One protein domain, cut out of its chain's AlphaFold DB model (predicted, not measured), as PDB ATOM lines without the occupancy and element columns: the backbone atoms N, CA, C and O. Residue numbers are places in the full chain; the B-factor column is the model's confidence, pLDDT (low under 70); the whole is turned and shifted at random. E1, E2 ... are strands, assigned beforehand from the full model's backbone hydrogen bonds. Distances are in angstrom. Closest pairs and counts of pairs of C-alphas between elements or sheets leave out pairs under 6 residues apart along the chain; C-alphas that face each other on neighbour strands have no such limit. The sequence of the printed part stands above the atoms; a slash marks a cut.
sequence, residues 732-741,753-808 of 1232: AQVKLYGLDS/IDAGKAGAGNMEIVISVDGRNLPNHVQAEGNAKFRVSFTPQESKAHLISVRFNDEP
ATOM      1  N   ALA A 732     146.848 145.301 141.482       91.31
ATOM      2  CA  ALA A 732     146.053 145.421 140.257       91.31
ATOM      3  C   ALA A 732     146.457 146.635 139.396       91.31
ATOM      4  O   ALA A 732     146.102 146.716 138.220       91.31
ATOM      5  N   GLN A 733     147.242 147.567 139.951       93.38
ATOM      6  CA  GLN A 733     147.846 148.669 139.195       93.38
ATOM      7  C   GLN A 733     149.206 148.322 138.568       93.38
ATOM      8  O   GLN A 733     149.734 149.135 137.805       93.38
ATOM      9  N   VAL A 734     149.745 147.118 138.808       95.25
ATOM     10  CA  VAL A 734     150.861 146.572 138.019       95.25
ATOM     11  C   VAL A 734     150.336 146.094 136.663       95.25
ATOM     12  O   VAL A 734     149.377 145.325 136.600       95.25
ATOM     13  N   LYS A 735     150.974 146.518 135.567       92.50
ATOM     14  CA  LYS A 735     150.592 146.130 134.198       92.50
ATOM     15  C   LYS A 735     151.653 145.262 133.533       92.50
ATOM     16  O   LYS A 735     152.840 145.551 133.639       92.50
ATOM     17  N   LEU A 736     151.201 144.254 132.791       91.62
ATOM     18  CA  LEU A 736     152.022 143.374 131.955       91.62
ATOM     19  C   LEU A 736     151.700 143.648 130.479       91.62
ATOM     20  O   LEU A 736     150.529 143.621 130.102       91.62
ATOM     21  N   TYR A 737     152.707 143.930 129.648       88.25
ATOM     22  CA  TYR A 737     152.524 144.158 128.207       88.25
ATOM     23  C   TYR A 737     153.796 143.867 127.392       88.25
ATOM     24  O   TYR A 737     154.873 143.670 127.950       88.25
ATOM     25  N   GLY A 738     153.681 143.851 126.059       81.44
ATOM     26  CA  GLY A 738     154.821 143.648 125.150       81.44
ATOM     27  C   GLY A 738     155.290 142.196 125.017       81.44
ATOM     28  O   GLY A 738     156.442 141.974 124.664       81.44
ATOM     29  N   LEU A 739     154.414 141.238 125.330       78.94
ATOM     30  CA  LEU A 739     154.616 139.808 125.100       78.94
ATOM     31  C   LEU A 739     154.009 139.454 123.735       78.94
ATOM     32  O   LEU A 739     152.788 139.494 123.579       78.94
ATOM     33  N   ASP A 740     154.859 139.156 122.754       65.94
ATOM     34  CA  ASP A 740     154.427 138.818 121.393       65.94
ATOM     35  C   ASP A 740     153.635 137.499 121.361       65.94
ATOM     36  O   ASP A 740     153.905 136.568 122.123       65.94
ATOM     37  N   SER A 741     152.700 137.364 120.416       59.50
ATOM     38  CA  SER A 741     152.033 136.084 120.125       59.50
ATOM     39  C   SER A 741     152.970 135.046 119.487       59.50
ATOM     40  O   SER A 741     152.672 133.854 119.512       59.50
ATOM     41  N   ILE A 753     157.000 144.910 132.589       95.19
ATOM     42  CA  ILE A 753     156.193 145.080 133.790       95.19
ATOM     43  C   ILE A 753     156.252 146.553 134.184       95.19
ATOM     44  O   ILE A 753     157.334 147.090 134.408       95.19
ATOM     45  N   ASP A 754     155.100 147.207 134.281       94.75
ATOM     46  CA  ASP A 754     154.967 148.586 134.746       94.75
ATOM     47  C   ASP A 754     154.299 148.603 136.120       94.75
ATOM     48  O   ASP A 754     153.097 148.361 136.234       94.75
ATOM     49  N   ALA A 755     155.089 148.877 137.158       94.94
ATOM     50  CA  ALA A 755     154.631 149.014 138.537       94.94
ATOM     51  C   ALA A 755     154.543 150.487 138.988       94.94
ATOM     52  O   ALA A 755     154.325 150.750 140.171       94.94
ATOM     53  N   GLY A 756     154.663 151.461 138.073       93.00
ATOM     54  CA  GLY A 756     154.760 152.896 138.385       93.00
ATOM     55  C   GLY A 756     153.567 153.508 139.133       93.00
ATOM     56  O   GLY A 756     153.666 154.628 139.628       93.00
ATOM     57  N   LYS A 757     152.445 152.781 139.245       93.25
ATOM     58  CA  LYS A 757     151.258 153.165 140.033       93.25
ATOM     59  C   LYS A 757     150.890 152.180 141.150       93.25
ATOM     60  O   LYS A 757     149.929 152.420 141.868       93.25
ATOM     61  N   ALA A 758     151.647 151.098 141.323       94.25
ATOM     62  CA  ALA A 758     151.335 150.034 142.280       94.25
ATOM     63  C   ALA A 758     151.772 150.346 143.725       94.25
ATOM     64  O   ALA A 758     151.358 149.662 144.659       94.25
ATOM     65  N   GLY A 759     152.593 151.379 143.931       91.25
ATOM     66  CA  GLY A 759     153.111 151.768 145.246       91.25
ATOM     67  C   GLY A 759     154.414 151.057 145.610       91.25
ATOM     68  O   GLY A 759     155.152 150.595 144.743       91.25
ATOM     69  N   ALA A 760     154.728 150.995 146.905       88.19
ATOM     70  CA  ALA A 760     155.957 150.361 147.377       88.19
ATOM     71  C   ALA A 760     155.772 148.843 147.526       88.19
ATOM     72  O   ALA A 760     154.972 148.375 148.340       88.19
ATOM     73  N   GLY A 761     156.554 148.053 146.789       87.56
ATOM     74  CA  GLY A 761     156.468 146.602 146.884       87.56
ATOM     75  C   GLY A 761     157.663 145.839 146.333       87.56
ATOM     76  O   GLY A 761     158.531 146.398 145.670       87.56
ATOM     77  N   ASN A 762     157.688 144.546 146.650       89.12
ATOM     78  CA  ASN A 762     158.636 143.581 146.102       89.12
ATOM     79  C   ASN A 762     157.937 142.829 144.970       89.12
ATOM     80  O   ASN A 762     156.752 142.519 145.095       89.12
ATOM     81  N   MET A 763     158.668 142.498 143.908       89.75
ATOM     82  CA  MET A 763     158.134 141.780 142.755       89.75
ATOM     83  C   MET A 763     158.800 140.409 142.613       89.75
ATOM     84  O   MET A 763     160.025 140.312 142.638       89.75
ATOM     85  N   GLU A 764     157.993 139.365 142.453       93.62
ATOM     86  CA  GLU A 764     158.416 137.994 142.151       93.62
ATOM     87  C   GLU A 764     158.008 137.666 140.710       93.62
ATOM     88  O   GLU A 764     156.882 137.960 140.303       93.62
ATOM     89  N   ILE A 765     158.915 137.069 139.930       94.38
ATOM     90  CA  ILE A 765     158.677 136.668 138.536       94.38
ATOM     91  C   ILE A 765     159.149 135.225 138.369       94.38
ATOM     92  O   ILE A 765     160.346 134.954 138.448       94.38
ATOM     93  N   VAL A 766     158.222 134.310 138.092       94.88
ATOM     94  CA  VAL A 766     158.511 132.891 137.849       94.88
ATOM     95  C   VAL A 766     157.998 132.510 136.467       94.88
ATOM     96  O   VAL A 766     156.795 132.522 136.212       94.88
ATOM     97  N   ILE A 767     158.919 132.146 135.578       94.94
ATOM     98  CA  ILE A 767     158.609 131.591 134.257       94.94
ATOM     99  C   ILE A 767     158.819 130.083 134.341       94.94
ATOM    100  O   ILE A 767     159.866 129.637 134.804       94.94
ATOM    101  N   SER A 768     157.827 129.293 133.931       93.75
ATOM    102  CA  SER A 768     157.857 127.837 134.105       93.75
ATOM    103  C   SER A 768     157.267 127.058 132.930       93.75
ATOM    104  O   SER A 768     156.409 127.558 132.202       93.75
ATOM    105  N   VAL A 769     157.721 125.815 132.762       93.00
ATOM    106  CA  VAL A 769     157.226 124.844 131.774       93.00
ATOM    107  C   VAL A 769     157.145 123.462 132.428       93.00
ATOM    108  O   VAL A 769     158.101 122.997 133.045       93.00
ATOM    109  N   ASP A 770     155.979 122.816 132.371       88.00
ATOM    110  CA  ASP A 770     155.668 121.573 133.107       88.00
ATOM    111  C   ASP A 770     156.025 121.622 134.615       88.00
ATOM    112  O   ASP A 770     156.449 120.628 135.200       88.00
ATOM    113  N   GLY A 771     155.917 122.798 135.248       85.00
ATOM    114  CA  GLY A 771     156.300 123.009 136.652       85.00
ATOM    115  C   GLY A 771     157.809 123.141 136.915       85.00
ATOM    116  O   GLY A 771     158.205 123.317 138.064       85.00
ATOM    117  N   ARG A 772     158.660 123.095 135.880       91.00
ATOM    118  CA  ARG A 772     160.094 123.420 135.969       91.00
ATOM    119  C   ARG A 772     160.294 124.915 135.733       91.00
ATOM    120  O   ARG A 772     159.803 125.438 134.734       91.00
ATOM    121  N   ASN A 773     161.027 125.590 136.615       91.06
ATOM    122  CA  ASN A 773     161.364 127.005 136.445       91.06
ATOM    123  C   ASN A 773     162.445 127.190 135.371       91.06
ATOM    124  O   ASN A 773     163.366 126.379 135.260       91.06
ATOM    125  N   LEU A 774     162.343 128.275 134.607       91.06
ATOM    126  CA  LEU A 774     163.286 128.667 133.563       91.06
ATOM    127  C   LEU A 774     164.069 129.921 133.972       91.06
ATOM    128  O   LEU A 774     163.519 130.775 134.671       91.06
ATOM    129  N   PRO A 775     165.328 130.070 133.519       91.00
ATOM    130  CA  PRO A 775     166.089 131.289 133.742       91.00
ATOM    131  C   PRO A 775     165.464 132.466 132.984       91.00
ATOM    132  O   PRO A 775     165.127 132.366 131.801       91.00
ATOM    133  N   ASN A 776     165.358 133.597 133.671       92.44
ATOM    134  CA  ASN A 776     164.990 134.891 133.119       92.44
ATOM    135  C   ASN A 776     166.049 135.942 133.487       92.44
ATOM    136  O   ASN A 776     166.843 135.766 134.412       92.44
ATOM    137  N   HIS A 777     166.061 137.044 132.748       92.69
ATOM    138  CA  HIS A 777     166.855 138.230 133.042       92.69
ATOM    139  C   HIS A 777     165.919 139.433 133.197       92.69
ATOM    140  O   HIS A 777     164.873 139.495 132.549       92.69
ATOM    141  N   VAL A 778     166.269 140.372 134.078       94.75
ATOM    142  CA  VAL A 778     165.434 141.536 134.410       94.75
ATOM    143  C   VAL A 778     166.278 142.804 134.345       94.75
ATOM    144  O   VAL A 778     167.274 142.932 135.053       94.75
ATOM    145  N   GLN A 779     165.844 143.751 133.519       93.00
ATOM    146  CA  GLN A 779     166.478 145.042 133.287       93.00
ATOM    147  C   GLN A 779     165.528 146.160 133.733       93.00
ATOM    148  O   GLN A 779     164.361 146.187 133.342       93.00
ATOM    149  N   ALA A 780     166.006 147.100 134.549       90.88
ATOM    150  CA  ALA A 780     165.217 148.266 134.946       90.88
ATOM    151  C   ALA A 780     165.228 149.336 133.838       90.88
ATOM    152  O   ALA A 780     166.293 149.701 133.345       90.88
ATOM    153  N   GLU A 781     164.057 149.875 133.491       89.88
ATOM    154  CA  GLU A 781     163.886 150.933 132.475       89.88
ATOM    155  C   GLU A 781     163.592 152.316 133.102       89.88
ATOM    156  O   GLU A 781     163.229 153.267 132.413       89.88
ATOM    157  N   GLY A 782     163.735 152.435 134.427       85.44
ATOM    158  CA  GLY A 782     163.338 153.618 135.199       85.44
ATOM    159  C   GLY A 782     161.832 153.666 135.489       85.44
ATOM    160  O   GLY A 782     161.069 152.818 135.038       85.44
ATOM    161  N   ASN A 783     161.385 154.640 136.293       88.69
ATOM    162  CA  ASN A 783     159.963 154.864 136.627       88.69
ATOM    163  C   ASN A 783     159.195 153.613 137.129       88.69
ATOM    164  O   ASN A 783     158.003 153.472 136.870       88.69
ATOM    165  N   ALA A 784     159.886 152.698 137.825       89.56
ATOM    166  CA  ALA A 784     159.386 151.375 138.233       89.56
ATOM    167  C   ALA A 784     158.840 150.503 137.075       89.56
ATOM    168  O   ALA A 784     157.938 149.682 137.270       89.56
ATOM    169  N   LYS A 785     159.417 150.657 135.878       92.56
ATOM    170  CA  LYS A 785     159.268 149.744 134.742       92.56
ATOM    171  C   LYS A 785     160.452 148.781 134.668       92.56
ATOM    172  O   LYS A 785     161.603 149.169 134.882       92.56
ATOM    173  N   PHE A 786     160.159 147.531 134.330       93.00
ATOM    174  CA  PHE A 786     161.127 146.444 134.255       93.00
ATOM    175  C   PHE A 786     160.895 145.631 132.983       93.00
ATOM    176  O   PHE A 786     159.814 145.072 132.794       93.00
ATOM    177  N   ARG A 787     161.912 145.532 132.129       93.56
ATOM    178  CA  ARG A 787     161.936 144.600 131.003       93.56
ATOM    179  C   ARG A 787     162.402 143.241 131.502       93.56
ATOM    180  O   ARG A 787     163.443 143.141 132.146       93.56
ATOM    181  N   VAL A 788     161.642 142.200 131.196       95.00
ATOM    182  CA  VAL A 788     161.973 140.808 131.502       95.00
ATOM    183  C   VAL A 788     162.229 140.081 130.194       95.00
ATOM    184  O   VAL A 788     161.418 140.193 129.274       95.00
ATOM    185  N   SER A 789     163.323 139.327 130.113       92.69
ATOM    186  CA  SER A 789     163.655 138.491 128.959       92.69
ATOM    187  C   SER A 789     163.884 137.033 129.360       92.69
ATOM    188  O   SER A 789     164.364 136.739 130.458       92.69
ATOM    189  N   PHE A 790     163.507 136.099 128.487       93.75
ATOM    190  CA  PHE A 790     163.734 134.662 128.663       93.75
ATOM    191  C   PHE A 790     163.847 133.956 127.309       93.75
ATOM    192  O   PHE A 790     163.236 134.381 126.332       93.75
ATOM    193  N   THR A 791     164.590 132.852 127.252       90.00
ATOM    194  CA  THR A 791     164.784 132.075 126.017       90.00
ATOM    195  C   THR A 791     164.197 130.672 126.209       90.00
ATOM    196  O   THR A 791     164.837 129.840 126.861       90.00
ATOM    197  N   PRO A 792     162.989 130.375 125.695       88.94
ATOM    198  CA  PRO A 792     162.357 129.074 125.877       88.94
ATOM    199  C   PRO A 792     163.097 127.982 125.095       88.94
ATOM    200  O   PRO A 792     163.507 128.192 123.955       88.94
ATOM    201  N   GLN A 793     163.251 126.805 125.701       85.06
ATOM    202  CA  GLN A 793     164.000 125.675 125.122       85.06
ATOM    203  C   GLN A 793     163.094 124.542 124.606       85.06
ATOM    204  O   GLN A 793     163.576 123.597 123.992       85.06
ATOM    205  N   GLU A 794     161.781 124.619 124.845       81.25
ATOM    206  CA  GLU A 794     160.804 123.579 124.496       81.25
ATOM    207  C   GLU A 794     159.538 124.215 123.894       81.25
ATOM    208  O   GLU A 794     159.071 125.248 124.373       81.25
ATOM    209  N   SER A 795     158.934 123.598 122.875       81.50
ATOM    210  CA  SER A 795     157.707 124.071 122.206       81.50
ATOM    211  C   SER A 795     156.434 123.696 122.971       81.50
ATOM    212  O   SER A 795     155.561 122.968 122.500       81.50
ATOM    213  N   LYS A 796     156.353 124.175 124.213       84.31
ATOM    214  CA  LYS A 796     155.269 123.890 125.162       84.31
ATOM    215  C   LYS A 796     154.614 125.173 125.656       84.31
ATOM    216  O   LYS A 796     155.157 126.269 125.515       84.31
ATOM    217  N   ALA A 797     153.461 125.032 126.303       84.12
ATOM    218  CA  ALA A 797     152.853 126.132 127.038       84.12
ATOM    219  C   ALA A 797     153.740 126.538 128.228       84.12
ATOM    220  O   ALA A 797     153.927 125.762 129.163       84.12
ATOM    221  N   HIS A 798     154.269 127.755 128.181       91.06
ATOM    222  CA  HIS A 798     155.007 128.384 129.269       91.06
ATOM    223  C   HIS A 798     154.041 129.212 130.125       91.06
ATOM    224  O   HIS A 798     153.129 129.853 129.599       91.06
ATOM    225  N   LEU A 799     154.232 129.199 131.443       93.50
ATOM    226  CA  LEU A 799     153.439 129.959 132.407       93.50
ATOM    227  C   LEU A 799     154.315 131.026 133.061       93.50
ATOM    228  O   LEU A 799     155.303 130.703 133.721       93.50
ATOM    229  N   ILE A 800     153.936 132.291 132.878       94.50
ATOM    230  CA  ILE A 800     154.612 133.469 133.428       94.50
ATOM    231  C   ILE A 800     153.784 133.982 134.607       94.50
ATOM    232  O   ILE A 800     152.782 134.681 134.437       94.50
ATOM    233  N   SER A 801     154.205 133.597 135.808       95.00
ATOM    234  CA  SER A 801     153.665 134.079 137.076       95.00
ATOM    235  C   SER A 801     154.407 135.344 137.507       95.00
ATOM    236  O   SER A 801     155.638 135.376 137.510       95.00
ATOM    237  N   VAL A 802     153.664 136.386 137.869       95.56
ATOM    238  CA  VAL A 802     154.171 137.658 138.388       95.56
ATOM    239  C   VAL A 802     153.346 138.027 139.614       95.56
ATOM    240  O   VAL A 802     152.113 138.074 139.559       95.56
ATOM    241  N   ARG A 803     154.027 138.286 140.728       94.69
ATOM    242  CA  ARG A 803     153.412 138.663 142.004       94.69
ATOM    243  C   ARG A 803     154.045 139.938 142.540       94.69
ATOM    244  O   ARG A 803     155.230 140.186 142.329       94.69
ATOM    245  N   PHE A 804     153.255 140.740 143.241       94.62
ATOM    246  CA  PHE A 804     153.658 142.007 143.834       94.62
ATOM    247  C   PHE A 804     153.198 142.038 145.294       94.62
ATOM    248  O   PHE A 804     152.003 141.959 145.563       94.62
ATOM    249  N   ASN A 805     154.150 142.096 146.233       91.56
ATOM    250  CA  ASN A 805     153.911 141.866 147.667       91.56
ATOM    251  C   ASN A 805     153.092 140.582 147.923       91.56
ATOM    252  O   ASN A 805     152.054 140.612 148.572       91.56
ATOM    253  N   ASP A 806     153.554 139.463 147.355       90.06
ATOM    254  CA  ASP A 806     152.930 138.130 147.423       90.06
ATOM    255  C   ASP A 806     151.548 137.984 146.745       90.06
ATOM    256  O   ASP A 806     151.057 136.859 146.597       90.06
ATOM    257  N   GLU A 807     150.945 139.056 146.233       91.38
ATOM    258  CA  GLU A 807     149.670 139.008 145.506       91.38
ATOM    259  C   GLU A 807     149.872 138.866 143.986       91.38
ATOM    260  O   GLU A 807     150.740 139.537 143.429       91.38
ATOM    261  N   PRO A 808     149.105 138.016 143.273       91.88
ATOM    262  CA  PRO A 808     149.194 137.914 141.816       91.88
ATOM    263  C   PRO A 808     148.712 139.202 141.141       91.88
ATOM    264  O   PRO A 808     147.656 139.735 141.483       91.88
TER     265      PRO A 808
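Overview. This is residues 732 to 741 and 753 to 808 of the 1232 residues of the protein "Filamin-C" of Trichinella pseudospiralis (UniProt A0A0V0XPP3). The domain is a small, loose sandwich of two thin layers that are only partly face to face: a ribbon of E2 and E5 makes one layer, and a hairpin of E3 and E4 makes most of the other. The short strand E1 widens the second layer on the E4 side, where residues 753 to 754 fill the place between E1 and E4, and the links 770 to 775 and 791 to 796 join the two layers at one end. The printed part has 66 residues, no named helix and five named strands in the order E1, E2, E3, E4, E5; each of the two sheets, E2 - E5 and E3 - E4, is antiparallel. The class is all strand, the named elements being strands, though they hold 31 of the 66 printed residues, under half. The whole is compact, with a radius of gyration of the C-alphas of 12.4 A, and elongated, with spans of 36 by 22 by 19 A.

Arrangement. E5, residues 797 to 804, is the longest strand by residues, and its neighbour is E2, residues 763 to 769. The two are antiparallel, with 167 degrees between their N-to-C directions. The C-alphas of Ile 767 and Ile 800 face each other at 4.5 A, and N 766 and O 801 are within hydrogen-bond range at 2.9 A, as are N 801 and O 766 at 2.8 A. At the ends of this sheet, residues 768 to 769 of E2 pair antiparallel with residues 772 to 773, and residues 803 to 804 of E5 with residues 807 to 808. The other sheet is the hairpin of E3, residues 776 to 782, and E4, residues 785 to 790, antiparallel at 159 degrees. The C-alphas of Ala 780 and Phe 786 face each other at 4.5 A; N 779 and O 787 are within hydrogen-bond range at 2.8 A, and so are N 777 and O 789 at 2.9 A. Between the sheets, the closest C-alphas of E2 and E3 are those of Ile 767 and Asn 776, 7.3 A apart. E2 and E4 are only just apart, their closest C-alphas being 8.2 A from each other, and E3 and E5 are apart. E1, residues 735 to 737, pairs with no named strand. Residues 735 to 736 of E1 pair antiparallel with residues 753 to 754, which pair antiparallel with residues 785 to 786 of E4. E1 is apart from each of the other four strands.

Along the chain. E5 measures 23.1 A from its first to its last C-alpha, from Ala 797 at (152.853, 126.132, 127.038) to Phe 804 at (153.658, 142.007, 143.834). E2 is 20.2 A long and begins at Met 763, whose C-alpha is at (158.134, 141.780, 142.755). E3 is 18.9 A long, from Asn 776 to Gly 782, and E4 is 16.9 A long, from Lys 785 to Phe 790. E1 has three residues, from Lys 735, with its C-alpha at (150.592, 146.130, 134.198), to Tyr 737, and is 6.6 A long.

Size, cuts and confidence. The two C-alphas farthest apart are those of Ala 760 and Ser 795, at 36.4 A, while the C-alphas of Ala 732 and Pro 808, the first and last printed, are 8.3 A apart. Residues 742 to 752 are not printed, and C-alphas 741 and 753 are 16.9 A apart across this cut, which falls in the link from E1 to E2. Of the links that are printed whole, E3 to E4 is tight, E2 to E3 and E4 to E5 are short, and none is long. The mean pLDDT of the printed part of this model is 90.1, and residues 740 to 741 are under 70.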